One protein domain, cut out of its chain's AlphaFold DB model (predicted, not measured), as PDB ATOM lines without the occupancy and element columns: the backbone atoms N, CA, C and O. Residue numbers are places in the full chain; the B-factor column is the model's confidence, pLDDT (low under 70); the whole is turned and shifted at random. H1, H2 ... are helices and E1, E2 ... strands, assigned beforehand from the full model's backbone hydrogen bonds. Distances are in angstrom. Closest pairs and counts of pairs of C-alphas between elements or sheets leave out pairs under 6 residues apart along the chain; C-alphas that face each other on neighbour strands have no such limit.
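This is residues 12 to 129 and 178 to 223 of the 232 residues of an uncharacterized protein of Litorilinea aerophila (UniProt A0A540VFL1). A twisted wall of eight strands has three helices, H2, H1 and H4, side by side in a row over one face, and the sheet curls round H1 and H2. The printed part has 164 residues with four named helices and eight named strands, in the order E1, H1, E2, E3, E4, H2, E5, E6, E7, H3, H4, E8. The class is mixed, helices and strands; the sheet is mixed too, in the order E4, E3, E2, E5, E6, E7, E1, E8. The whole is compact, with a radius of gyration of the C-alphas of 15.7 A and spans of 46 by 36 by 26 A.

Start at E5, residues 114 to 129, which bends by 59 degrees at residue 124. Its antiparallel neighbours are E2, residues 37 to 49, with N 43 and O 121 2.9 A apart, and E6, residues 178 to 183, with N 120 and O 180 2.8 A apart, both within hydrogen-bond range. E2 bends by 89 degrees at residue 40 and forms a hairpin with E3, residues 67 to 71 (N 69 to O 42, 3.0 A). The edge strand E4, residues 87 to 91, is parallel to E3 (N 89 to O 68, 2.8 A). Toward the other edge, E6 and E7, residues 186 to 193, form a hairpin (N 181 to O 188, 2.9 A); E1, residues 12 to 17, is antiparallel to E7 (N 14 to O 189, 2.9 A) and to the edge strand E8, residues 219 to 222 (N 15 to O 219, 2.8 A). H1, residues 22 to 33, H2, residues 96 to 106, and H4, residues 205 to 215, are on the same face, which gives two layers, helices on one face of a sheet. H1 and H2 touch, closest at the C-alphas of Gly 27 and Val 100, 5.0 A, at a shallow tilt of 15 degrees, opposite ways. H1 touches H4 with residues 29 to 33 alone. H3, residues 196 to 199, only grazes the sheet. E4, H2, E5 and E7, H3, H4, E8 are split strand-helix-strand units, other strands lying between their two, each with a right-handed crossover. In H1, H2 and H4 every O i to N i+4 pair is within hydrogen-bond range; H3 is too short for one.

Find C-alpha 12, where E1 begins, at (584.444, 488.203, 363.686). E5 runs 39.6 A from C-alpha 114 at (579.097, 506.310, 386.528), E2 28.9 A, E7 22.1 A and H1 16.5 A. E8 ends at C-alpha 222, (588.963, 490.604, 360.088).

The C-alphas of Asp 112 and Asp 197 are the farthest apart, 47.3 A. Residues 130 to 177 are not printed; C-alphas 129 and 178 are 17.3 A apart across this cut. The links E2 to E3 and E3 to E4 are long. Look for pLDDT under 70 at residues 58 to 64, 80 to 84, 110 to 111, 196 and 223.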
ATOM      1  N   LEU A  12     584.319 486.866 364.238       90.31
ATOM      2  CA  LEU A  12     584.444 488.203 363.686       90.31
ATOM      3  C   LEU A  12     584.632 489.165 364.836       90.31
ATOM      4  O   LEU A  12     583.843 489.149 365.779       90.31
ATOM      5  N   THR A  13     585.665 489.987 364.739       92.88
ATOM      6  CA  THR A  13     585.992 490.954 365.777       92.88
ATOM      7  C   THR A  13     585.937 492.347 365.178       92.88
ATOM      8  O   THR A  13     586.612 492.644 364.188       92.88
ATOM      9  N   LEU A  14     585.091 493.184 365.772       95.25
ATOM     10  CA  LEU A  14     585.028 494.612 365.519       95.25
ATOM     11  C   LEU A  14     585.412 495.333 366.798       95.25
ATOM     12  O   LEU A  14     585.074 494.892 367.896       95.25
ATOM     13  N   ARG A  15     586.073 496.473 366.666       95.50
ATOM     14  CA  ARG A  15     586.429 497.307 367.806       95.50
ATOM     15  C   ARG A  15     586.114 498.763 367.546       95.50
ATOM     16  O   ARG A  15     586.144 499.225 366.413       95.50
ATOM     17  N   ARG A  16     585.862 499.508 368.607       95.31
ATOM     18  CA  ARG A  16     585.862 500.971 368.580       95.31
ATOM     19  C   ARG A  16     586.422 501.500 369.891       95.31
ATOM     20  O   ARG A  16     586.352 500.777 370.890       95.31
ATOM     21  N   PRO A  17     586.960 502.727 369.930       94.38
ATOM     22  CA  PRO A  17     587.366 503.331 371.189       94.38
ATOM     23  C   PRO A  17     586.211 503.285 372.193       94.38
ATOM     24  O   PRO A  17     585.060 503.578 371.842       94.38
ATOM     25  N   ALA A  18     586.508 502.871 373.423       91.94
ATOM     26  CA  ALA A  18     585.536 502.946 374.497       91.94
ATOM     27  C   ALA A  18     585.274 504.411 374.856       91.94
ATOM     28  O   ALA A  18     586.157 505.263 374.765       91.94
ATOM     29  N   GLY A  19     584.040 504.691 375.253       89.94
ATOM     30  CA  GLY A  19     583.602 506.017 375.653       89.94
ATOM     31  C   GLY A  19     582.528 505.942 376.737       89.94
ATOM     32  O   GLY A  19     582.039 504.851 377.062       89.94
ATOM     33  N   PRO A  20     582.132 507.098 377.296       88.94
ATOM     34  CA  PRO A  20     581.079 507.171 378.311       88.94
ATOM     35  C   PRO A  20     579.715 506.681 377.785       88.94
ATOM     36  O   PRO A  20     578.839 506.310 378.559       88.94
ATOM     37  N   ASP A  21     579.538 506.604 376.465       92.25
ATOM     38  CA  ASP A  21     578.348 506.100 375.775       92.25
ATOM     39  C   ASP A  21     578.346 504.567 375.576       92.25
ATOM     40  O   ASP A  21     577.577 504.048 374.766       92.25
ATOM     41  N   SER A  22     579.189 503.810 376.289       93.31
ATOM     42  CA  SER A  22     579.367 502.362 376.070       93.31
ATOM     43  C   SER A  22     578.075 501.533 376.153       93.31
ATOM     44  O   SER A  22     577.869 500.626 375.343       93.31
ATOM     45  N   LEU A  23     577.160 501.863 377.071       92.94
ATOM     46  CA  LEU A  23     575.852 501.198 377.173       92.94
ATOM     47  C   LEU A  23     574.900 501.566 376.032       92.94
ATOM     48  O   LEU A  23     574.159 500.711 375.543       92.94
ATOM     49  N   GLU A  24     574.925 502.822 375.585       95.38
ATOM     50  CA  GLU A  24     574.156 503.248 374.415       95.38
ATOM     51  C   GLU A  24     574.667 502.534 373.159       95.38
ATOM     52  O   GLU A  24     573.882 501.985 372.385       95.38
ATOM     53  N   THR A  25     575.990 502.463 373.014       96.88
ATOM     54  CA  THR A  25     576.675 501.722 371.955       96.88
ATOM     55  C   THR A  25     576.277 500.244 371.958       96.88
ATOM     56  O   THR A  25     575.962 499.701 370.900       96.88
ATOM     57  N   ALA A  26     576.192 499.601 373.127       96.88
ATOM     58  CA  ALA A  26     575.708 498.223 373.242       96.88
ATOM     59  C   ALA A  26     574.266 498.051 372.738       96.88
ATOM     60  O   ALA A  26     573.955 497.081 372.043       96.88
ATOM     61  N   GLY A  27     573.393 499.012 373.054       97.25
ATOM     62  CA  GLY A  27     572.021 499.043 372.553       97.25
ATOM     63  C   GLY A  27     571.960 499.170 371.030       97.25
ATOM     64  O   GLY A  27     571.208 498.436 370.393       97.25
ATOM     65  N   ARG A  28     572.785 500.044 370.439       97.81
ATOM     66  CA  ARG A  28     572.881 500.206 368.980       97.81
ATOM     67  C   ARG A  28     573.365 498.928 368.298       97.81
ATOM     68  O   ARG A  28     572.710 498.475 367.368       97.81
ATOM     69  N   VAL A  29     574.417 498.291 368.822       98.06
ATOM     70  CA  VAL A  29     574.906 496.994 368.317       98.06
ATOM     71  C   VAL A  29     573.791 495.952 368.311       98.06
ATOM     72  O   VAL A  29     573.577 495.281 367.303       98.06
ATOM     73  N   ALA A  30     573.043 495.834 369.412       97.00
ATOM     74  CA  ALA A  30     571.954 494.870 369.493       97.00
ATOM     75  C   ALA A  30     570.837 495.156 368.475       97.00
ATOM     76  O   ALA A  30     570.284 494.220 367.906       97.00
ATOM     77  N   VAL A  31     570.517 496.429 368.224       97.81
ATOM     78  CA  VAL A  31     569.522 496.832 367.217       97.81
ATOM     79  C   VAL A  31     570.010 496.535 365.799       97.81
ATOM     80  O   VAL A  31     569.256 495.947 365.027       97.81
ATOM     81  N   THR A  32     571.255 496.880 365.468       98.12
ATOM     82  CA  THR A  32     571.834 496.652 364.135       98.12
ATOM     83  C   THR A  32     571.955 495.157 363.820       98.12
ATOM     84  O   THR A  32     571.662 494.735 362.704       98.12
ATOM     85  N   LEU A  33     572.298 494.316 364.802       97.25
ATOM     86  CA  LEU A  33     572.355 492.861 364.608       97.25
ATOM     87  C   LEU A  33     570.975 492.186 364.618       97.25
ATOM     88  O   LEU A  33     570.849 491.067 364.119       97.25
ATOM     89  N   TRP A  34     569.932 492.846 365.130       96.44
ATOM     90  CA  TRP A  34     568.597 492.265 365.335       96.44
ATOM     91  C   TRP A  34     567.964 491.574 364.112       96.44
ATOM     92  O   TRP A  34     567.343 490.520 364.283       96.44
ATOM     93  N   PRO A  35     568.084 492.109 362.876       93.50
ATOM     94  CA  PRO A  35     567.532 491.462 361.682       93.50
ATOM     95  C   PRO A  35     568.182 490.111 361.357       93.50
ATOM     96  O   PRO A  35     567.628 489.323 360.593       93.50
ATOM     97  N   VAL A  36     569.367 489.853 361.910       94.50
ATOM     98  CA  VAL A  36     570.165 488.645 361.673       94.50
ATOM     99  C   VAL A  36     570.124 487.731 362.891       94.50
ATOM    100  O   VAL A  36     569.957 486.521 362.744       94.50
ATOM    101  N   VAL A  37     570.254 488.322 364.079       95.19
ATOM    102  CA  VAL A  37     570.386 487.652 365.368       95.19
ATOM    103  C   VAL A  37     569.427 488.290 366.360       95.19
ATOM    104  O   VAL A  37     569.629 489.423 366.790       95.19
ATOM    105  N   ARG A  38     568.397 487.555 366.773       95.75
ATOM    106  CA  ARG A  38     567.485 487.982 367.836       95.75
ATOM    107  C   ARG A  38     567.898 487.367 369.172       95.75
ATOM    108  O   ARG A  38     567.841 486.144 369.311       95.75
ATOM    109  N   PRO A  39     568.265 488.180 370.175       96.44
ATOM    110  CA  PRO A  39     568.463 487.698 371.533       96.44
ATOM    111  C   PRO A  39     567.200 487.029 372.090       96.44
ATOM    112  O   PRO A  39     566.104 487.584 372.012       96.44
ATOM    113  N   LEU A  40     567.365 485.856 372.697       95.94
ATOM    114  CA  LEU A  40     566.357 485.192 373.531       95.94
ATOM    115  C   LEU A  40     566.672 485.376 375.018       95.94
ATOM    116  O   LEU A  40     565.756 485.469 375.839       95.94
ATOM    117  N   ALA A  41     567.962 485.480 375.346       95.44
ATOM    118  CA  ALA A  41     568.447 485.975 376.622       95.44
ATOM    119  C   ALA A  41     569.699 486.837 376.441       95.44
ATOM    120  O   ALA A  41     570.463 486.645 375.495       95.44
ATOM    121  N   VAL A  42     569.910 487.765 377.370       95.94
ATOM    122  CA  VAL A  42     571.092 488.627 377.422       95.94
ATOM    123  C   VAL A  42     571.594 488.683 378.855       95.94
ATOM    124  O   VAL A  42     570.829 489.013 379.765       95.94
ATOM    125  N   ASP A  43     572.877 488.392 379.047       94.56
ATOM    126  CA  ASP A  43     573.587 488.666 380.291       94.56
ATOM    127  C   ASP A  43     574.336 489.999 380.177       94.56
ATOM    128  O   ASP A  43     574.951 490.304 379.152       94.56
ATOM    129  N   LEU A  44     574.287 490.790 381.244       93.69
ATOM    130  CA  LEU A  44     574.917 492.099 381.346       93.69
ATOM    131  C   LEU A  44     575.726 492.191 382.640       93.69
ATOM    132  O   LEU A  44     575.224 491.902 383.731       93.69
ATOM    133  N   TRP A  45     576.956 492.664 382.490       91.31
ATOM    134  CA  TRP A  45     577.865 493.050 383.557       91.31
ATOM    135  C   TRP A  45     578.194 494.529 383.402       91.31
ATOM    136  O   TRP A  45     578.504 495.000 382.299       91.31
ATOM    137  N   LEU A  46     578.094 495.253 384.511       89.50
ATOM    138  CA  LEU A  46     578.411 496.669 384.586       89.50
ATOM    139  C   LEU A  46     579.586 496.873 385.529       89.50
ATOM    140  O   LEU A  46     579.656 496.252 386.591       89.50
ATOM    141  N   ALA A  47     580.438 497.817 385.163       87.81
ATOM    142  CA  ALA A  47     581.513 498.312 386.002       87.81
ATOM    143  C   ALA A  47     581.372 499.827 386.186       87.81
ATOM    144  O   ALA A  47     580.597 500.489 385.491       87.81
ATOM    145  N   CYS A  48     582.130 500.377 387.128       86.31
ATOM    146  CA  CYS A  48     582.265 501.818 387.282       86.31
ATOM    147  C   CYS A  48     583.311 502.361 386.307       86.31
ATOM    148  O   CYS A  48     584.376 501.761 386.130       86.31
ATOM    149  N   ALA A  49     583.019 503.510 385.705       86.88
ATOM    150  CA  ALA A  49     583.928 504.213 384.812       86.88
ATOM    151  C   ALA A  49     584.190 505.653 385.252       86.88
ATOM    152  O   ALA A  49     583.392 506.279 385.955       86.88
ATOM    153  N   ARG A  50     585.308 506.205 384.777       85.25
ATOM    154  CA  ARG A  50     585.598 507.642 384.841       85.25
ATOM    155  C   ARG A  50     584.629 508.394 383.919       85.25
ATOM    156  O   ARG A  50     584.646 508.116 382.719       85.25
ATOM    157  N   PRO A  51     583.816 509.340 384.420       81.44
ATOM    158  CA  PRO A  51     582.829 510.047 383.601       81.44
ATOM    159  C   PRO A  51     583.425 510.768 382.384       81.44
ATOM    160  O   PRO A  51     582.772 510.889 381.354       81.44
ATOM    161  N   GLU A  52     584.662 511.256 382.499       83.81
ATOM    162  CA  GLU A  52     585.314 512.067 381.470       83.81
ATOM    163  C   GLU A  52     585.853 511.230 380.307       83.81
ATOM    164  O   GLU A  52     585.881 511.705 379.173       83.81
ATOM    165  N   THR A  53     586.313 510.007 380.586       81.75
ATOM    166  CA  THR A  53     587.019 509.165 379.606       81.75
ATOM    167  C   THR A  53     586.262 507.894 379.238       81.75
ATOM    168  O   THR A  53     586.543 507.307 378.201       81.75
ATOM    169  N   GLY A  54     585.314 507.450 380.066       81.56
ATOM    170  CA  GLY A  54     584.669 506.142 379.933       81.56
ATOM    171  C   GLY A  54     585.557 504.962 380.345       81.56
ATOM    172  O   GLY A  54     585.114 503.821 380.263       81.56
ATOM    173  N   GLU A  55     586.788 505.209 380.812       85.12
ATOM    174  CA  GLU A  55     587.698 504.157 381.268       85.12
ATOM    175  C   GLU A  55     587.164 503.478 382.530       85.12
ATOM    176  O   GLU A  55     586.848 504.152 383.516       85.12
ATOM    177  N   LEU A  56     587.141 502.144 382.522       86.69
ATOM    178  CA  LEU A  56     586.792 501.359 383.704       86.69
ATOM    179  C   LEU A  56     587.796 501.581 384.841       86.69
ATOM    180  O   LEU A  56     589.007 501.686 384.618       86.69
ATOM    181  N   TRP A  57     587.301 501.625 386.076       81.56
ATOM    182  CA  TRP A  57     588.162 501.727 387.250       81.56
ATOM    183  C   TRP A  57     588.992 500.445 387.452       81.56
ATOM    184  O   TRP A  57     588.429 499.351 387.475       81.56
ATOM    185  N   PRO A  58     590.332 500.554 387.592       63.09
ATOM    186  CA  PRO A  58     591.225 499.397 387.675       63.09
ATOM    187  C   PRO A  58     591.180 498.670 389.028       63.09
ATOM    188  O   PRO A  58     591.605 497.520 389.110       63.09
ATOM    189  N   GLU A  59     590.678 499.315 390.086       55.62
ATOM    190  CA  GLU A  59     590.658 498.775 391.447       55.62
ATOM    191  C   GLU A  59     589.244 498.850 392.042       55.62
ATOM    192  O   GLU A  59     588.710 499.931 392.262       55.62
ATOM    193  N   GLY A  60     588.670 497.659 392.261       58.28
ATOM    194  CA  GLY A  60     587.521 497.307 393.104       58.28
ATOM    195  C   GLY A  60     586.429 498.346 393.353       58.28
ATOM    196  O   GLY A  60     586.511 499.068 394.334       58.28
ATOM    197  N   GLU A  61     585.335 498.274 392.591       49.34
ATOM    198  CA  GLU A  61     584.059 498.936 392.897       49.34
ATOM    199  C   GLU A  61     582.868 498.127 392.341       49.34
ATOM    200  O   GLU A  61     583.078 497.240 391.513       49.34
ATOM    201  N   PRO A  62     581.661 498.296 392.920       49.81
ATOM    202  CA  PRO A  62     580.857 497.242 393.534       49.81
ATOM    203  C   PRO A  62     580.488 496.108 392.578       49.81
ATOM    204  O   PRO A  62     580.299 496.347 391.386       49.81
ATOM    205  N   PRO A  63     580.283 494.880 393.096       59.03
ATOM    206  CA  PRO A  63     579.728 493.793 392.309       59.03
ATOM    207  C   PRO A  63     578.288 494.168 391.955       59.03
ATOM    208  O   PRO A  63     577.350 493.808 392.671       59.03
ATOM    209  N   THR A  64     578.091 494.937 390.881       65.50
ATOM    210  CA  THR A  64     576.754 495.109 390.338       65.50
ATOM    211  C   THR A  64     576.284 493.696 390.013       65.50
ATOM    212  O   THR A  64     577.004 492.931 389.358       65.50
ATOM    213  N   PRO A  65     575.151 493.257 390.581       73.69
ATOM    214  CA  PRO A  65     574.715 491.894 390.366       73.69
ATOM    215  C   PRO A  65     574.531 491.711 388.866       73.69
ATOM    216  O   PRO A  65     573.896 492.546 388.216       73.69
ATOM    217  N   ARG A  66     575.096 490.622 388.330       86.69
ATOM    218  CA  ARG A  66     574.899 490.225 386.934       86.69
ATOM    219  C   ARG A  66     573.420 490.369 386.605       86.69
ATOM    220  O   ARG A  66     572.574 489.827 387.316       86.69
ATOM    221  N   ARG A  67     573.092 491.095 385.545       91.31
ATOM    222  CA  ARG A  67     571.705 491.238 385.106       91.31
ATOM    223  C   ARG A  67     571.447 490.268 383.978       91.31
ATOM    224  O   ARG A  67     572.306 490.054 383.130       91.31
ATOM    225  N   HIS A  68     570.261 489.686 383.974       93.88
ATOM    226  CA  HIS A  68     569.864 488.717 382.972       93.88
ATOM    227  C   HIS A  68     568.447 489.035 382.514       93.88
ATOM    228  O   HIS A  68     567.523 488.994 383.324       93.88
ATOM    229  N   ILE A  69     568.255 489.352 381.237       95.94
ATOM    230  CA  ILE A  69     566.919 489.454 380.642       95.94
ATOM    231  C   ILE A  69     566.670 488.242 379.760       95.94
ATOM    232  O   ILE A  69     567.551 487.845 379.004       95.94
ATOM    233  N   ARG A  70     565.475 487.656 379.847       95.69
ATOM    234  CA  ARG A  70     565.083 486.532 378.993       95.69
ATOM    235  C   ARG A  70     563.621 486.569 378.589       95.69
ATOM    236  O   ARG A  70     562.761 487.021 379.352       95.69
ATOM    237  N   GLN A  71     563.359 486.066 377.389       95.25
ATOM    238  CA  GLN A  71     562.010 485.825 376.905       95.25
ATOM    239  C   GLN A  71     561.413 484.582 377.579       95.25
ATOM    240  O   GLN A  71     562.054 483.535 377.628       95.25
ATOM    241  N   GLU A  72     560.177 484.677 378.066       94.50
ATOM    242  CA  GLU A  72     559.419 483.540 378.593       94.50
ATOM    243  C   GLU A  72     557.939 483.604 378.150       94.50
ATOM    244  O   GLU A  72     557.270 484.595 378.450       94.50
ATOM    245  N   PRO A  73     557.399 482.558 377.484       92.56
ATOM    246  CA  PRO A  73     558.088 481.331 377.073       92.56
ATOM    247  C   PRO A  73     559.084 481.570 375.922       92.56
ATOM    248  O   PRO A  73     558.845 482.369 375.015       92.56
ATOM    249  N   ALA A  74     560.210 480.857 375.956       90.56
ATOM    250  CA  ALA A  74     561.198 480.838 374.878       90.56
ATOM    251  C   ALA A  74     560.994 479.610 373.967       90.56
ATOM    252  O   ALA A  74     560.510 478.581 374.444       90.56
ATOM    253  N   PRO A  75     561.383 479.685 372.676       88.75
ATOM    254  CA  PRO A  75     561.308 478.543 371.756       88.75
ATOM    255  C   PRO A  75     562.283 477.413 372.128       88.75
ATOM    256  O   PRO A  75     562.130 476.284 371.671       88.75
ATOM    257  N   ILE A  76     563.277 477.716 372.966       89.31
ATOM    258  CA  ILE A  76     564.226 476.771 373.556       89.31
ATOM    259  C   ILE A  76     564.321 477.015 375.068       89.31
ATOM    260  O   ILE A  76     564.134 478.153 375.508       89.31
ATOM    261  N   PRO A  77     564.631 475.996 375.886       88.81
ATOM    262  CA  PRO A  77     564.929 476.216 377.296       88.81
ATOM    263  C   PRO A  77     566.169 477.105 377.473       88.81
ATOM    264  O   PRO A  77     567.205 476.874 376.853       88.81
ATOM    265  N   ILE A  78     566.053 478.113 378.339       87.81
ATOM    266  CA  ILE A  78     567.133 479.045 378.683       87.81
ATOM    267  C   ILE A  78     567.663 478.671 380.064       87.81
ATOM    268  O   ILE A  78     566.925 478.727 381.053       87.81
ATOM    269  N   GLU A  79     568.940 478.312 380.138       82.81
ATOM    270  CA  GLU A  79     569.601 477.981 381.399       82.81
ATOM    271  C   GLU A  79     570.306 479.218 381.960       82.81
ATOM    272  O   GLU A  79     570.945 479.989 381.244       82.81
ATOM    273  N   SER A  80     570.187 479.426 383.270       67.69
ATOM    274  CA  SER A  80     570.936 480.476 383.955       67.69
ATOM    275  C   SER A  80     572.318 479.938 384.317       67.69
ATOM    276  O   SER A  80     572.421 479.008 385.114       67.69
ATOM    277  N   TRP A  81     573.388 480.537 383.784       62.19
ATOM    278  CA  TRP A  81     574.755 480.134 384.130       62.19
ATOM    279  C   TRP A  81     575.030 480.312 385.630       62.19
ATOM    280  O   TRP A  81     574.837 481.404 386.179       62.19
ATOM    281  N   ALA A  82     575.481 479.232 386.272       48.50
ATOM    282  CA  ALA A  82     575.840 479.175 387.684       48.50
ATOM    283  C   ALA A  82     577.178 479.895 387.923       48.50
ATOM    284  O   ALA A  82     578.191 479.548 387.325       48.50
ATOM    285  N   GLY A  83     577.186 480.907 388.787       56.12
ATOM    286  CA  GLY A  83     578.416 481.616 389.171       56.12
ATOM    287  C   GLY A  83     578.162 482.865 390.016       56.12
ATOM    288  O   GLY A  83     578.971 483.219 390.863       56.12
ATOM    289  N   SER A  84     576.992 483.475 389.849       62.97
ATOM    290  CA  SER A  84     576.431 484.543 390.682       62.97
ATOM    291  C   SER A  84     574.917 484.528 390.470       62.97
ATOM    292  O   SER A  84     574.495 484.273 389.344       62.97
ATOM    293  N   GLU A  85     574.099 484.717 391.511       74.75
ATOM    294  CA  GLU A  85     572.638 484.805 391.352       74.75
ATOM    295  C   GLU A  85     572.309 486.078 390.560       74.75
ATOM    296  O   GLU A  85     572.474 487.180 391.092       74.75
ATOM    297  N   PRO A  86     571.908 485.980 389.276       84.62
ATOM    298  CA  PRO A  86     571.666 487.176 388.499       84.62
ATOM    299  C   PRO A  86     570.331 487.810 388.894       84.62
ATOM    300  O   PRO A  86     569.379 487.123 389.272       84.62
ATOM    301  N   GLN A  87     570.209 489.121 388.709       89.31
ATOM    302  CA  GLN A  87     568.906 489.776 388.688       89.31
ATOM    303  C   GLN A  87     568.187 489.415 387.385       89.31
ATOM    304  O   GLN A  87     568.544 489.897 386.309       89.31
ATOM    305  N   ILE A  88     567.182 488.542 387.486       92.06
ATOM    306  CA  ILE A  88     566.450 488.016 386.329       92.06
ATOM    307  C   ILE A  88     565.243 488.901 386.006       92.06
ATOM    308  O   ILE A  88     564.284 488.971 386.772       92.06
ATOM    309  N   THR A  89     565.255 489.497 384.819       95.56
ATOM    310  CA  THR A  89     564.106 490.144 384.182       95.56
ATOM    311  C   THR A  89     563.470 489.173 383.189       95.56
ATOM    312  O   THR A  89     564.132 488.682 382.276       95.56
ATOM    313  N   ARG A  90     562.177 488.890 383.351       96.19
ATOM    314  CA  ARG A  90     561.407 488.037 382.435       96.19
ATOM    315  C   ARG A  90     560.465 488.900 381.623       96.19
ATOM    316  O   ARG A  90     559.750 489.719 382.196       96.19
ATOM    317  N   VAL A  91     560.447 488.701 380.310       97.19
ATOM    318  CA  VAL A  91     559.540 489.413 379.407       97.19
ATOM    319  C   VAL A  91     558.787 488.427 378.515       97.19
ATOM    320  O   VAL A  91     559.366 487.424 378.108       97.19
ATOM    321  N   PRO A  92     557.519 488.700 378.161       95.81
ATOM    322  CA  PRO A  92     556.766 487.827 377.259       95.81
ATOM    323  C   PRO A  92     557.357 487.802 375.844       95.81
ATOM    324  O   PRO A  92     557.289 486.793 375.150       95.81
ATOM    325  N   ARG A  93     557.955 488.920 375.414       93.75
ATOM    326  CA  ARG A  93     558.661 489.055 374.139       93.75
ATOM    327  C   ARG A  93     559.834 490.004 374.317       93.75
ATOM    328  O   ARG A  93     559.637 491.136 374.760       93.75
ATOM    329  N   LEU A  94     561.032 489.560 373.955       96.38
ATOM    330  CA  LEU A  94     562.197 490.438 373.914       96.38
ATOM    331  C   LEU A  94     562.198 491.168 372.563       96.38
ATOM    332  O   LEU A  94     562.130 490.546 371.508       96.38
ATOM    333  N   THR A  95     562.180 492.500 372.598       97.06
ATOM    334  CA  THR A  95     562.134 493.371 371.409       97.06
ATOM    335  C   THR A  95     563.357 494.289 371.396       97.06
ATOM    336  O   THR A  95     563.922 494.510 372.472       97.06
ATOM    337  N   PRO A  96     563.751 494.876 370.245       97.31
ATOM    338  CA  PRO A  96     564.900 495.782 370.207       97.31
ATOM    339  C   PRO A  96     564.712 496.961 371.169       97.31
ATOM    340  O   PRO A  96     565.563 497.231 372.011       97.31
ATOM    341  N   ALA A  97     563.541 497.605 371.117       97.81
ATOM    342  CA  ALA A  97     563.203 498.719 372.001       97.81
ATOM    343  C   ALA A  97     563.176 498.304 373.482       97.81
ATOM    344  O   ALA A  97     563.663 499.041 374.335       97.81
ATOM    345  N   GLY A  98     562.647 497.114 373.788       97.94
ATOM    346  CA  GLY A  98     562.631 496.578 375.149       97.94
ATOM    347  C   GLY A  98     564.032 496.293 375.694       97.94
ATOM    348  O   GLY A  98     564.303 496.609 376.850       97.94
ATOM    349  N   LEU A  99     564.933 495.755 374.866       97.56
ATOM    350  CA  LEU A  99     566.325 495.525 375.252       97.56
ATOM    351  C   LEU A  99     567.063 496.848 375.489       97.56
ATOM    352  O   LEU A  99     567.722 496.997 376.513       97.56
ATOM    353  N   VAL A 100     566.910 497.827 374.592       97.81
ATOM    354  CA  VAL A 100     567.509 499.162 374.758       97.81
ATOM    355  C   VAL A 100     567.005 499.833 376.037       97.81
ATOM    356  O   VAL A 100     567.810 500.333 376.819       97.81
ATOM    357  N   ALA A 101     565.696 499.794 376.297       97.06
ATOM    358  CA  ALA A 101     565.124 500.341 377.526       97.06
ATOM    359  C   ALA A 101     565.665 499.635 378.782       97.06
ATOM    360  O   ALA A 101     565.956 500.292 379.780       97.06
ATOM    361  N   TRP A 102     565.849 498.314 378.729       96.69
ATOM    362  CA  TRP A 102     566.436 497.540 379.824       96.69
ATOM    363  C   TRP A 102     567.908 497.902 380.086       96.69
ATOM    364  O   TRP A 102     568.292 498.055 381.246       96.69
ATOM    365  N   LEU A 103     568.714 498.109 379.037       95.56
ATOM    366  CA  LEU A 103     570.102 498.582 379.161       95.56
ATOM    367  C   LEU A 103     570.174 499.993 379.757       95.56
ATOM    368  O   LEU A 103     570.973 500.250 380.656       95.56
ATOM    369  N   GLN A 104     569.307 500.899 379.297       93.50
ATOM    370  CA  GLN A 104     569.215 502.262 379.827       93.50
ATOM    371  C   GLN A 104     568.817 502.272 381.302       93.50
ATOM    372  O   GLN A 104     569.373 503.037 382.084       93.50
ATOM    373  N   GLU A 105     567.870 501.421 381.692       93.31
ATOM    374  CA  GLU A 105     567.468 501.289 383.089       93.31
ATOM    375  C   GLU A 105     568.602 500.728 383.951       93.31
ATOM    376  O   GLU A 105     568.839 501.215 385.056       93.31
ATOM    377  N   ALA A 106     569.366 499.764 383.435       90.12
ATOM    378  CA  ALA A 106     570.550 499.262 384.120       90.12
ATOM    379  C   ALA A 106     571.591 500.372 384.365       90.12
ATOM    380  O   ALA A 106     572.137 500.454 385.464       90.12
ATOM    381  N   GLY A 107     571.779 501.276 383.398       88.25
ATOM    382  CA  GLY A 107     572.652 502.449 383.517       88.25
ATOM    383  C   GLY A 107     572.143 503.569 384.439       88.25
ATOM    384  O   GLY A 107     572.856 504.543 384.649       88.25
ATOM    385  N   ARG A 108     570.930 503.477 385.002       86.38
ATOM    386  CA  ARG A 108     570.411 504.458 385.982       86.38
ATOM    387  C   ARG A 108     570.517 503.991 387.431       86.38
ATOM    388  O   ARG A 108     570.365 504.799 388.340       86.38
ATOM    389  N   GLN A 109     570.726 502.696 387.658       70.50
ATOM    390  CA  GLN A 109     570.562 502.069 388.973       70.50
ATOM    391  C   GLN A 109     571.855 501.981 389.807       70.50
ATOM    392  O   GLN A 109     571.874 501.274 390.813       70.50
ATOM    393  N   THR A 110     572.923 502.694 389.441       65.19
ATOM    394  CA  THR A 110     574.161 502.770 390.235       65.19
ATOM    395  C   THR A 110     574.264 504.139 390.910       65.19
ATOM    396  O   THR A 110     574.442 505.152 390.242       65.19
ATOM    397  N   ALA A 111     574.117 504.183 392.238       61.81
ATOM    398  CA  ALA A 111     574.117 505.437 393.000       61.81
ATOM    399  C   ALA A 111     575.527 506.013 393.228       61.81
ATOM    400  O   ALA A 111     575.674 507.222 393.390       61.81
ATOM    401  N   ASP A 112     576.545 505.149 393.217       75.44
ATOM    402  CA  ASP A 112     577.868 505.475 393.760       75.44
ATOM    403  C   ASP A 112     578.928 505.753 392.680       75.44
ATOM    404  O   ASP A 112     580.020 506.220 392.992       75.44
ATOM    405  N   CYS A 113     578.616 505.514 391.401       82.00
ATOM    406  CA  CYS A 113     579.544 505.732 390.290       82.00
ATOM    407  C   CYS A 113     578.825 505.912 388.943       82.00
ATOM    408  O   CYS A 113     577.616 505.690 388.828       82.00
ATOM    409  N   HIS A 114     579.582 506.291 387.907       84.81
ATOM    410  CA  HIS A 114     579.097 506.310 386.528       84.81
ATOM    411  C   HIS A 114     579.145 504.887 385.941       84.81
ATOM    412  O   HIS A 114     580.244 504.340 385.796       84.81
ATOM    413  N   PRO A 115     577.997 504.261 385.626       87.25
ATOM    414  CA  PRO A 115     577.971 502.892 385.139       87.25
ATOM    415  C   PRO A 115     578.404 502.833 383.679       87.25
ATOM    416  O   PRO A 115     577.903 503.573 382.834       87.25
ATOM    417  N   ALA A 116     579.275 501.884 383.375       89.19
ATOM    418  CA  ALA A 116     579.702 501.573 382.026       89.19
ATOM    419  C   ALA A 116     579.541 500.084 381.740       89.19
ATOM    420  O   ALA A 116     579.459 499.241 382.641       89.19
ATOM    421  N   LEU A 117     579.499 499.765 380.451       92.06
ATOM    422  CA  LEU A 117     579.503 498.390 380.001       92.06
ATOM    423  C   LEU A 117     580.848 497.738 380.341       92.06
ATOM    424  O   LEU A 117     581.879 498.132 379.804       92.06
ATOM    425  N   GLU A 118     580.823 496.694 381.165       91.62
ATOM    426  CA  GLU A 118     581.953 495.768 381.278       91.62
ATOM    427  C   GLU A 118     581.824 494.684 380.206       91.62
ATOM    428  O   GLU A 118     582.746 494.438 379.425       91.62
ATOM    429  N   ARG A 119     580.649 494.045 380.158       93.25
ATOM    430  CA  ARG A 119     580.348 492.973 379.211       93.25
ATOM    431  C   ARG A 119     578.850 492.837 378.971       93.25
ATOM    432  O   ARG A 119     578.054 492.873 379.903       93.25
ATOM    433  N   LEU A 120     578.472 492.584 377.728       96.06
ATOM    434  CA  LEU A 120     577.157 492.117 377.308       96.06
ATOM    435  C   LEU A 120     577.353 490.820 376.533       96.06
ATOM    436  O   LEU A 120     578.217 490.746 375.663       96.06
ATOM    437  N   ARG A 121     576.567 489.789 376.843       95.44
ATOM    438  CA  ARG A 121     576.672 488.477 376.200       95.44
ATOM    439  C   ARG A 121     575.302 487.993 375.754       95.44
ATOM    440  O   ARG A 121     574.349 488.018 376.530       95.44
ATOM    441  N   VAL A 122     575.222 487.539 374.508       96.06
ATOM    442  CA  VAL A 122     574.008 486.994 373.895       96.06
ATOM    443  C   VAL A 122     574.277 485.559 373.469       96.06
ATOM    444  O   VAL A 122     574.510 485.299 372.297       96.06
ATOM    445  N   ASP A 123     574.269 484.625 374.420       90.56
ATOM    446  CA  ASP A 123     574.479 483.198 374.124       90.56
ATOM    447  C   ASP A 123     573.209 482.474 373.697       90.56
ATOM    448  O   ASP A 123     573.282 481.490 372.974       90.56
ATOM    449  N   TYR A 124     572.049 482.923 374.181       93.00
ATOM    450  CA  TYR A 124     570.760 482.372 373.786       93.00
ATOM    451  C   TYR A 124     570.188 483.276 372.716       93.00
ATOM    452  O   TYR A 124     569.717 484.378 373.005       93.00
ATOM    453  N   ALA A 125     570.257 482.812 371.480       94.88
ATOM    454  CA  ALA A 125     569.954 483.621 370.320       94.88
ATOM    455  C   ALA A 125     569.234 482.816 369.252       94.88
ATOM    456  O   ALA A 125     569.308 481.589 369.174       94.88
ATOM    457  N   ALA A 126     568.556 483.569 368.408       94.19
ATOM    458  CA  ALA A 126     567.888 483.125 367.218       94.19
ATOM    459  C   ALA A 126     568.577 483.711 365.993       94.19
ATOM    460  O   ALA A 126     568.693 484.929 365.910       94.19
ATOM    461  N   ALA A 127     568.968 482.890 365.025       93.75
ATOM    462  CA  ALA A 127     569.456 483.375 363.741       93.75
ATOM    463  C   ALA A 127     568.364 483.250 362.676       93.75
ATOM    464  O   ALA A 127     567.662 482.233 362.610       93.75
ATOM    465  N   ARG A 128     568.221 484.280 361.839       92.44
ATOM    466  CA  ARG A 128     567.267 484.258 360.728       92.44
ATOM    467  C   ARG A 128     567.762 483.312 359.638       92.44
ATOM    468  O   ARG A 128     568.920 483.403 359.224       92.44
ATOM    469  N   LEU A 129     566.881 482.439 359.162       88.75
ATOM    470  CA  LEU A 129     567.122 481.574 358.012       88.75
ATOM    471  C   LEU A 129     566.643 482.268 356.730       88.75
ATOM    472  O   LEU A 129     565.518 482.770 356.692       88.75
ATOM    473  N   TYR A 178     576.901 486.607 369.992       96.62
ATOM    474  CA  TYR A 178     577.881 487.673 370.135       96.62
ATOM    475  C   TYR A 178     578.077 488.110 371.581       96.62
ATOM    476  O   TYR A 178     577.240 487.883 372.462       96.62
ATOM    477  N   ALA A 179     579.211 488.753 371.810       97.19
ATOM    478  CA  ALA A 179     579.546 489.403 373.055       97.19
ATOM    479  C   ALA A 179     580.190 490.744 372.748       97.19
ATOM    480  O   ALA A 179     580.938 490.891 371.788       97.19
ATOM    481  N   LEU A 180     579.890 491.715 373.590       97.50
ATOM    482  CA  LEU A 180     580.500 493.025 373.566       97.50
ATOM    483  C   LEU A 180     581.178 493.232 374.914       97.50
ATOM    484  O   LEU A 180     580.518 493.107 375.942       97.50
ATOM    485  N   ALA A 181     582.471 493.524 374.927       95.06
ATOM    486  CA  ALA A 181     583.231 493.704 376.156       95.06
ATOM    487  C   ALA A 181     584.121 494.941 376.086       95.06
ATOM    488  O   ALA A 181     584.559 495.348 375.013       95.06
ATOM    489  N   HIS A 182     584.391 495.527 377.246       92.38
ATOM    490  CA  HIS A 182     585.398 496.566 377.376       92.38
ATOM    491  C   HIS A 182     586.780 495.929 377.595       92.38
ATOM    492  O   HIS A 182     587.017 495.280 378.614       92.38
ATOM    493  N   GLU A 183     587.717 496.152 376.675       89.88
ATOM    494  CA  GLU A 183     589.074 495.593 376.691       89.88
ATOM    495  C   GLU A 183     590.109 496.699 376.436       89.88
ATOM    496  O   GLU A 183     590.154 497.291 375.365       89.88
ATOM    497  N   TRP A 184     590.943 497.011 377.437       84.94
ATOM    498  CA  TRP A 184     592.073 497.956 377.326       84.94
ATOM    499  C   TRP A 184     591.759 499.310 376.649       84.94
ATOM    500  O   TRP A 184     592.544 499.801 375.839       84.94
ATOM    501  N   GLY A 185     590.620 499.922 376.985       88.06
ATOM    502  CA  GLY A 185     590.190 501.211 376.415       88.06
ATOM    503  C   GLY A 185     589.437 501.091 375.084       88.06
ATOM    504  O   GLY A 185     589.125 502.100 374.455       88.06
ATOM    505  N   TRP A 186     589.117 499.869 374.667       92.88
ATOM    506  CA  TRP A 186     588.300 499.568 373.500       92.88
ATOM    507  C   TRP A 186     587.003 498.891 373.914       92.88
ATOM    508  O   TRP A 186     586.946 498.160 374.899       92.88
ATOM    509  N   LEU A 187     585.963 499.100 373.120       95.62
ATOM    510  CA  LEU A 187     584.831 498.196 373.054       95.62
ATOM    511  C   LEU A 187     585.110 497.181 371.953       95.62
ATOM    512  O   LEU A 187     585.273 497.567 370.798       95.62
ATOM    513  N   GLN A 188     585.151 495.904 372.317       96.44
ATOM    514  CA  GLN A 188     585.359 494.783 371.410       96.44
ATOM    515  C   GLN A 188     584.059 494.001 371.255       96.44
ATOM    516  O   GLN A 188     583.528 493.457 372.224       96.44
ATOM    517  N   LEU A 189     583.548 493.954 370.030       97.38
ATOM    518  CA  LEU A 189     582.425 493.132 369.619       97.38
ATOM    519  C   LEU A 189     582.960 491.868 368.954       97.38
ATOM    520  O   LEU A 189     583.553 491.928 367.880       97.38
ATOM    521  N   ASP A 190     582.687 490.732 369.575       95.31
ATOM    522  CA  ASP A 190     582.956 489.415 369.029       95.31
ATOM    523  C   ASP A 190     581.655 488.765 368.582       95.31
ATOM    524  O   ASP A 190     580.733 488.594 369.378       95.31
ATOM    525  N   ILE A 191     581.584 488.392 367.308       94.50
ATOM    526  CA  ILE A 191     580.459 487.673 366.714       94.50
ATOM    527  C   ILE A 191     580.966 486.302 366.293       94.50
ATOM    528  O   ILE A 191     581.889 486.186 365.489       94.50
ATOM    529  N   TRP A 192     580.352 485.257 366.829       92.12
ATOM    530  CA  TRP A 192     580.653 483.878 366.478       92.12
ATOM    531  C   TRP A 192     579.587 483.348 365.536       92.12
ATOM    532  O   TRP A 192     578.408 483.341 365.886       92.12
ATOM    533  N   VAL A 193     580.009 482.871 364.369       90.44
ATOM    534  CA  VAL A 193     579.164 482.168 363.403       90.44
ATOM    535  C   VAL A 193     579.555 480.700 363.431       90.44
ATOM    536  O   VAL A 193     580.658 480.333 363.040       90.44
ATOM    537  N   THR A 194     578.670 479.843 363.925       87.25
ATOM    538  CA  THR A 194     578.979 478.416 364.109       87.25
ATOM    539  C   THR A 194     578.586 477.563 362.914       87.25
ATOM    540  O   THR A 194     579.019 476.417 362.810       87.25
ATOM    541  N   TRP A 195     577.750 478.098 362.022       83.69
ATOM    542  CA  TRP A 195     577.208 477.389 360.866       83.69
ATOM    543  C   TRP A 195     577.574 478.150 359.570       83.69
ATOM    544  O   TRP A 195     576.712 478.728 358.915       83.69
ATOM    545  N   GLY A 196     578.868 478.223 359.234       68.50
ATOM    546  CA  GLY A 196     579.474 479.225 358.332       68.50
ATOM    547  C   GLY A 196     578.718 479.551 357.034       68.50
ATOM    548  O   GLY A 196     578.250 480.675 356.861       68.50
ATOM    549  N   ASP A 197     578.528 478.579 356.140       75.44
ATOM    550  CA  ASP A 197     578.145 478.823 354.737       75.44
ATOM    551  C   ASP A 197     576.848 479.603 354.499       75.44
ATOM    552  O   ASP A 197     576.650 480.095 353.393       75.44
ATOM    553  N   LEU A 198     575.914 479.671 355.445       78.06
ATOM    554  CA  LEU A 198     574.634 480.346 355.213       78.06
ATOM    555  C   LEU A 198     574.692 481.841 355.537       78.06
ATOM    556  O   LEU A 198     574.068 482.650 354.851       78.06
ATOM    557  N   TRP A 199     575.453 482.204 356.565       84.81
ATOM    558  CA  TRP A 199     575.506 483.572 357.073       84.81
ATOM    559  C   TRP A 199     576.744 484.331 356.592       84.81
ATOM    560  O   TRP A 199     576.723 485.559 356.588       84.81
ATOM    561  N   THR A 200     577.775 483.635 356.104       81.81
ATOM    562  CA  THR A 200     579.055 484.232 355.678       81.81
ATOM    563  C   THR A 200     579.173 484.425 354.159       81.81
ATOM    564  O   THR A 200     580.232 484.787 353.650       81.81
ATOM    565  N   ARG A 201     578.078 484.244 353.405       83.12
ATOM    566  CA  ARG A 201     578.043 484.541 351.959       83.12
ATOM    567  C   ARG A 201     578.019 486.048 351.688       83.12
ATOM    568  O   ARG A 201     577.285 486.753 352.378       83.12
ATOM    569  N   PRO A 202     578.704 486.531 350.637       83.62
ATOM    570  CA  PRO A 202     578.545 487.906 350.180       83.62
ATOM    571  C   PRO A 202     577.079 488.245 349.870       83.62
ATOM    572  O   PRO A 202     576.353 487.429 349.298       83.62
ATOM    573  N   GLY A 203     576.652 489.449 350.233       83.56
ATOM    574  CA  GLY A 203     575.279 489.936 350.154       83.56
ATOM    575  C   GLY A 203     574.359 489.413 351.260       83.56
ATOM    576  O   GLY A 203     573.147 489.620 351.176       83.56
ATOM    577  N   SER A 204     574.882 488.715 352.276       87.94
ATOM    578  CA  SER A 204     574.056 488.239 353.388       87.94
ATOM    579  C   SER A 204     573.575 489.392 354.271       87.94
ATOM    580  O   SER A 204     574.163 490.473 354.332       87.94
ATOM    581  N   ALA A 205     572.511 489.134 355.031       90.12
ATOM    582  CA  ALA A 205     572.037 490.082 356.034       90.12
ATOM    583  C   ALA A 205     573.087 490.347 357.132       90.12
ATOM    584  O   ALA A 205     573.101 491.434 357.699       90.12
ATOM    585  N   LEU A 206     573.970 489.375 357.409       92.25
ATOM    586  CA  LEU A 206     575.082 489.562 358.340       92.25
ATOM    587  C   LEU A 206     576.108 490.546 357.776       92.25
ATOM    588  O   LEU A 206     576.509 491.446 358.501       92.25
ATOM    589  N   GLU A 207     576.494 490.426 356.501       91.88
ATOM    590  CA  GLU A 207     577.410 491.391 355.877       91.88
ATOM    591  C   GLU A 207     576.838 492.813 355.927       91.88
ATOM    592  O   GLU A 207     577.542 493.735 356.325       91.88
ATOM    593  N   ALA A 208     575.548 492.981 355.614       92.81
ATOM    594  CA  ALA A 208     574.884 494.282 355.691       92.81
ATOM    595  C   ALA A 208     574.887 494.867 357.117       92.81
ATOM    596  O   ALA A 208     575.199 496.041 357.295       92.81
ATOM    597  N   ALA A 209     574.594 494.051 358.136       95.25
ATOM    598  CA  ALA A 209     574.622 494.493 359.530       95.25
ATOM    599  C   ALA A 209     576.044 494.852 359.999       95.25
ATOM    600  O   ALA A 209     576.233 495.820 360.730       95.25
ATOM    601  N   LEU A 210     577.059 494.098 359.568       94.69
ATOM    602  CA  LEU A 210     578.457 494.412 359.864       94.69
ATOM    603  C   LEU A 210     578.913 495.696 359.176       94.69
ATOM    604  O   LEU A 210     579.615 496.486 359.796       94.69
ATOM    605  N   GLN A 211     578.505 495.915 357.925       94.50
ATOM    606  CA  GLN A 211     578.794 497.154 357.212       94.50
ATOM    607  C   GLN A 211     578.155 498.352 357.922       94.50
ATOM    608  O   GLN A 211     578.833 499.342 358.154       94.50
ATOM    609  N   GLU A 212     576.904 498.234 358.379       96.12
ATOM    610  CA  GLU A 212     576.254 499.289 359.167       96.12
ATOM    611  C   GLU A 212     577.016 499.587 360.472       96.12
ATOM    612  O   GLU A 212     577.122 500.745 360.875       96.12
ATOM    613  N   LEU A 213     577.589 498.575 361.136       96.50
ATOM    614  CA  LEU A 213     578.467 498.811 362.287       96.50
ATOM    615  C   LEU A 213     579.744 499.555 361.874       96.50
ATOM    616  O   LEU A 213     580.145 500.490 362.563       96.50
ATOM    617  N   VAL A 214     580.367 499.191 360.754       95.25
ATOM    618  CA  VAL A 214     581.550 499.906 360.248       95.25
ATOM    619  C   VAL A 214     581.222 501.369 359.937       95.25
ATOM    620  O   VAL A 214     581.950 502.256 360.382       95.25
ATOM    621  N   ASP A 215     580.076 501.640 359.312       94.88
ATOM    622  CA  ASP A 215     579.580 502.996 359.037       94.88
ATOM    623  C   ASP A 215     579.320 503.801 360.329       94.88
ATOM    624  O   ASP A 215     579.390 505.031 360.345       94.88
ATOM    625  N   GLN A 216     579.050 503.117 361.447       94.44
ATOM    626  CA  GLN A 216     578.929 503.708 362.786       94.44
ATOM    627  C   GLN A 216     580.284 503.924 363.493       94.44
ATOM    628  O   GLN A 216     580.307 504.283 364.676       94.44
ATOM    629  N   GLY A 217     581.409 503.717 362.803       94.75
ATOM    630  CA  GLY A 217     582.760 503.947 363.316       94.75
ATOM    631  C   GLY A 217     583.401 502.736 363.995       94.75
ATOM    632  O   GLY A 217     584.327 502.907 364.790       94.75
ATOM    633  N   TRP A 218     582.912 501.524 363.726       95.88
ATOM    634  CA  TRP A 218     583.584 500.298 364.156       95.88
ATOM    635  C   TRP A 218     584.680 499.887 363.167       95.88
ATOM    636  O   TRP A 218     584.481 499.849 361.957       95.88
ATOM    637  N   GLU A 219     585.839 499.506 363.687       94.44
ATOM    638  CA  GLU A 219     586.937 498.924 362.923       94.44
ATOM    639  C   GLU A 219     586.803 497.402 362.910       94.44
ATOM    640  O   GLU A 219     586.850 496.765 363.962       94.44
ATOM    641  N   ALA A 220     586.677 496.796 361.731       90.81
ATOM    642  CA  ALA A 220     586.737 495.345 361.599       90.81
ATOM    643  C   ALA A 220     588.199 494.869 361.594       90.81
ATOM    644  O   ALA A 220     588.974 495.256 360.721       90.81
ATOM    645  N   GLU A 221     588.584 493.994 362.528       84.88
ATOM    646  CA  GLU A 221     589.935 493.412 362.535       84.88
ATOM    647  C   GLU A 221     590.102 492.378 361.415       84.88
ATOM    648  O   GLU A 221     591.144 492.307 360.759       84.88
ATOM    649  N   ARG A 222     589.054 491.572 361.186       72.62
ATOM    650  CA  ARG A 222     588.963 490.604 360.088       72.62
ATOM    651  C   ARG A 222     587.512 490.158 359.868       72.62
ATOM    652  O   ARG A 222     586.844 489.750 360.813       72.62
ATOM    653  N   GLY A 223     587.048 490.198 358.617       66.75
ATOM    654  CA  GLY A 223     585.776 489.597 358.185       66.75
ATOM    655  C   GLY A 223     585.928 488.136 357.717       66.75
ATOM    656  O   GLY A 223     587.062 487.694 357.483       66.75
TER     657      GLY A 223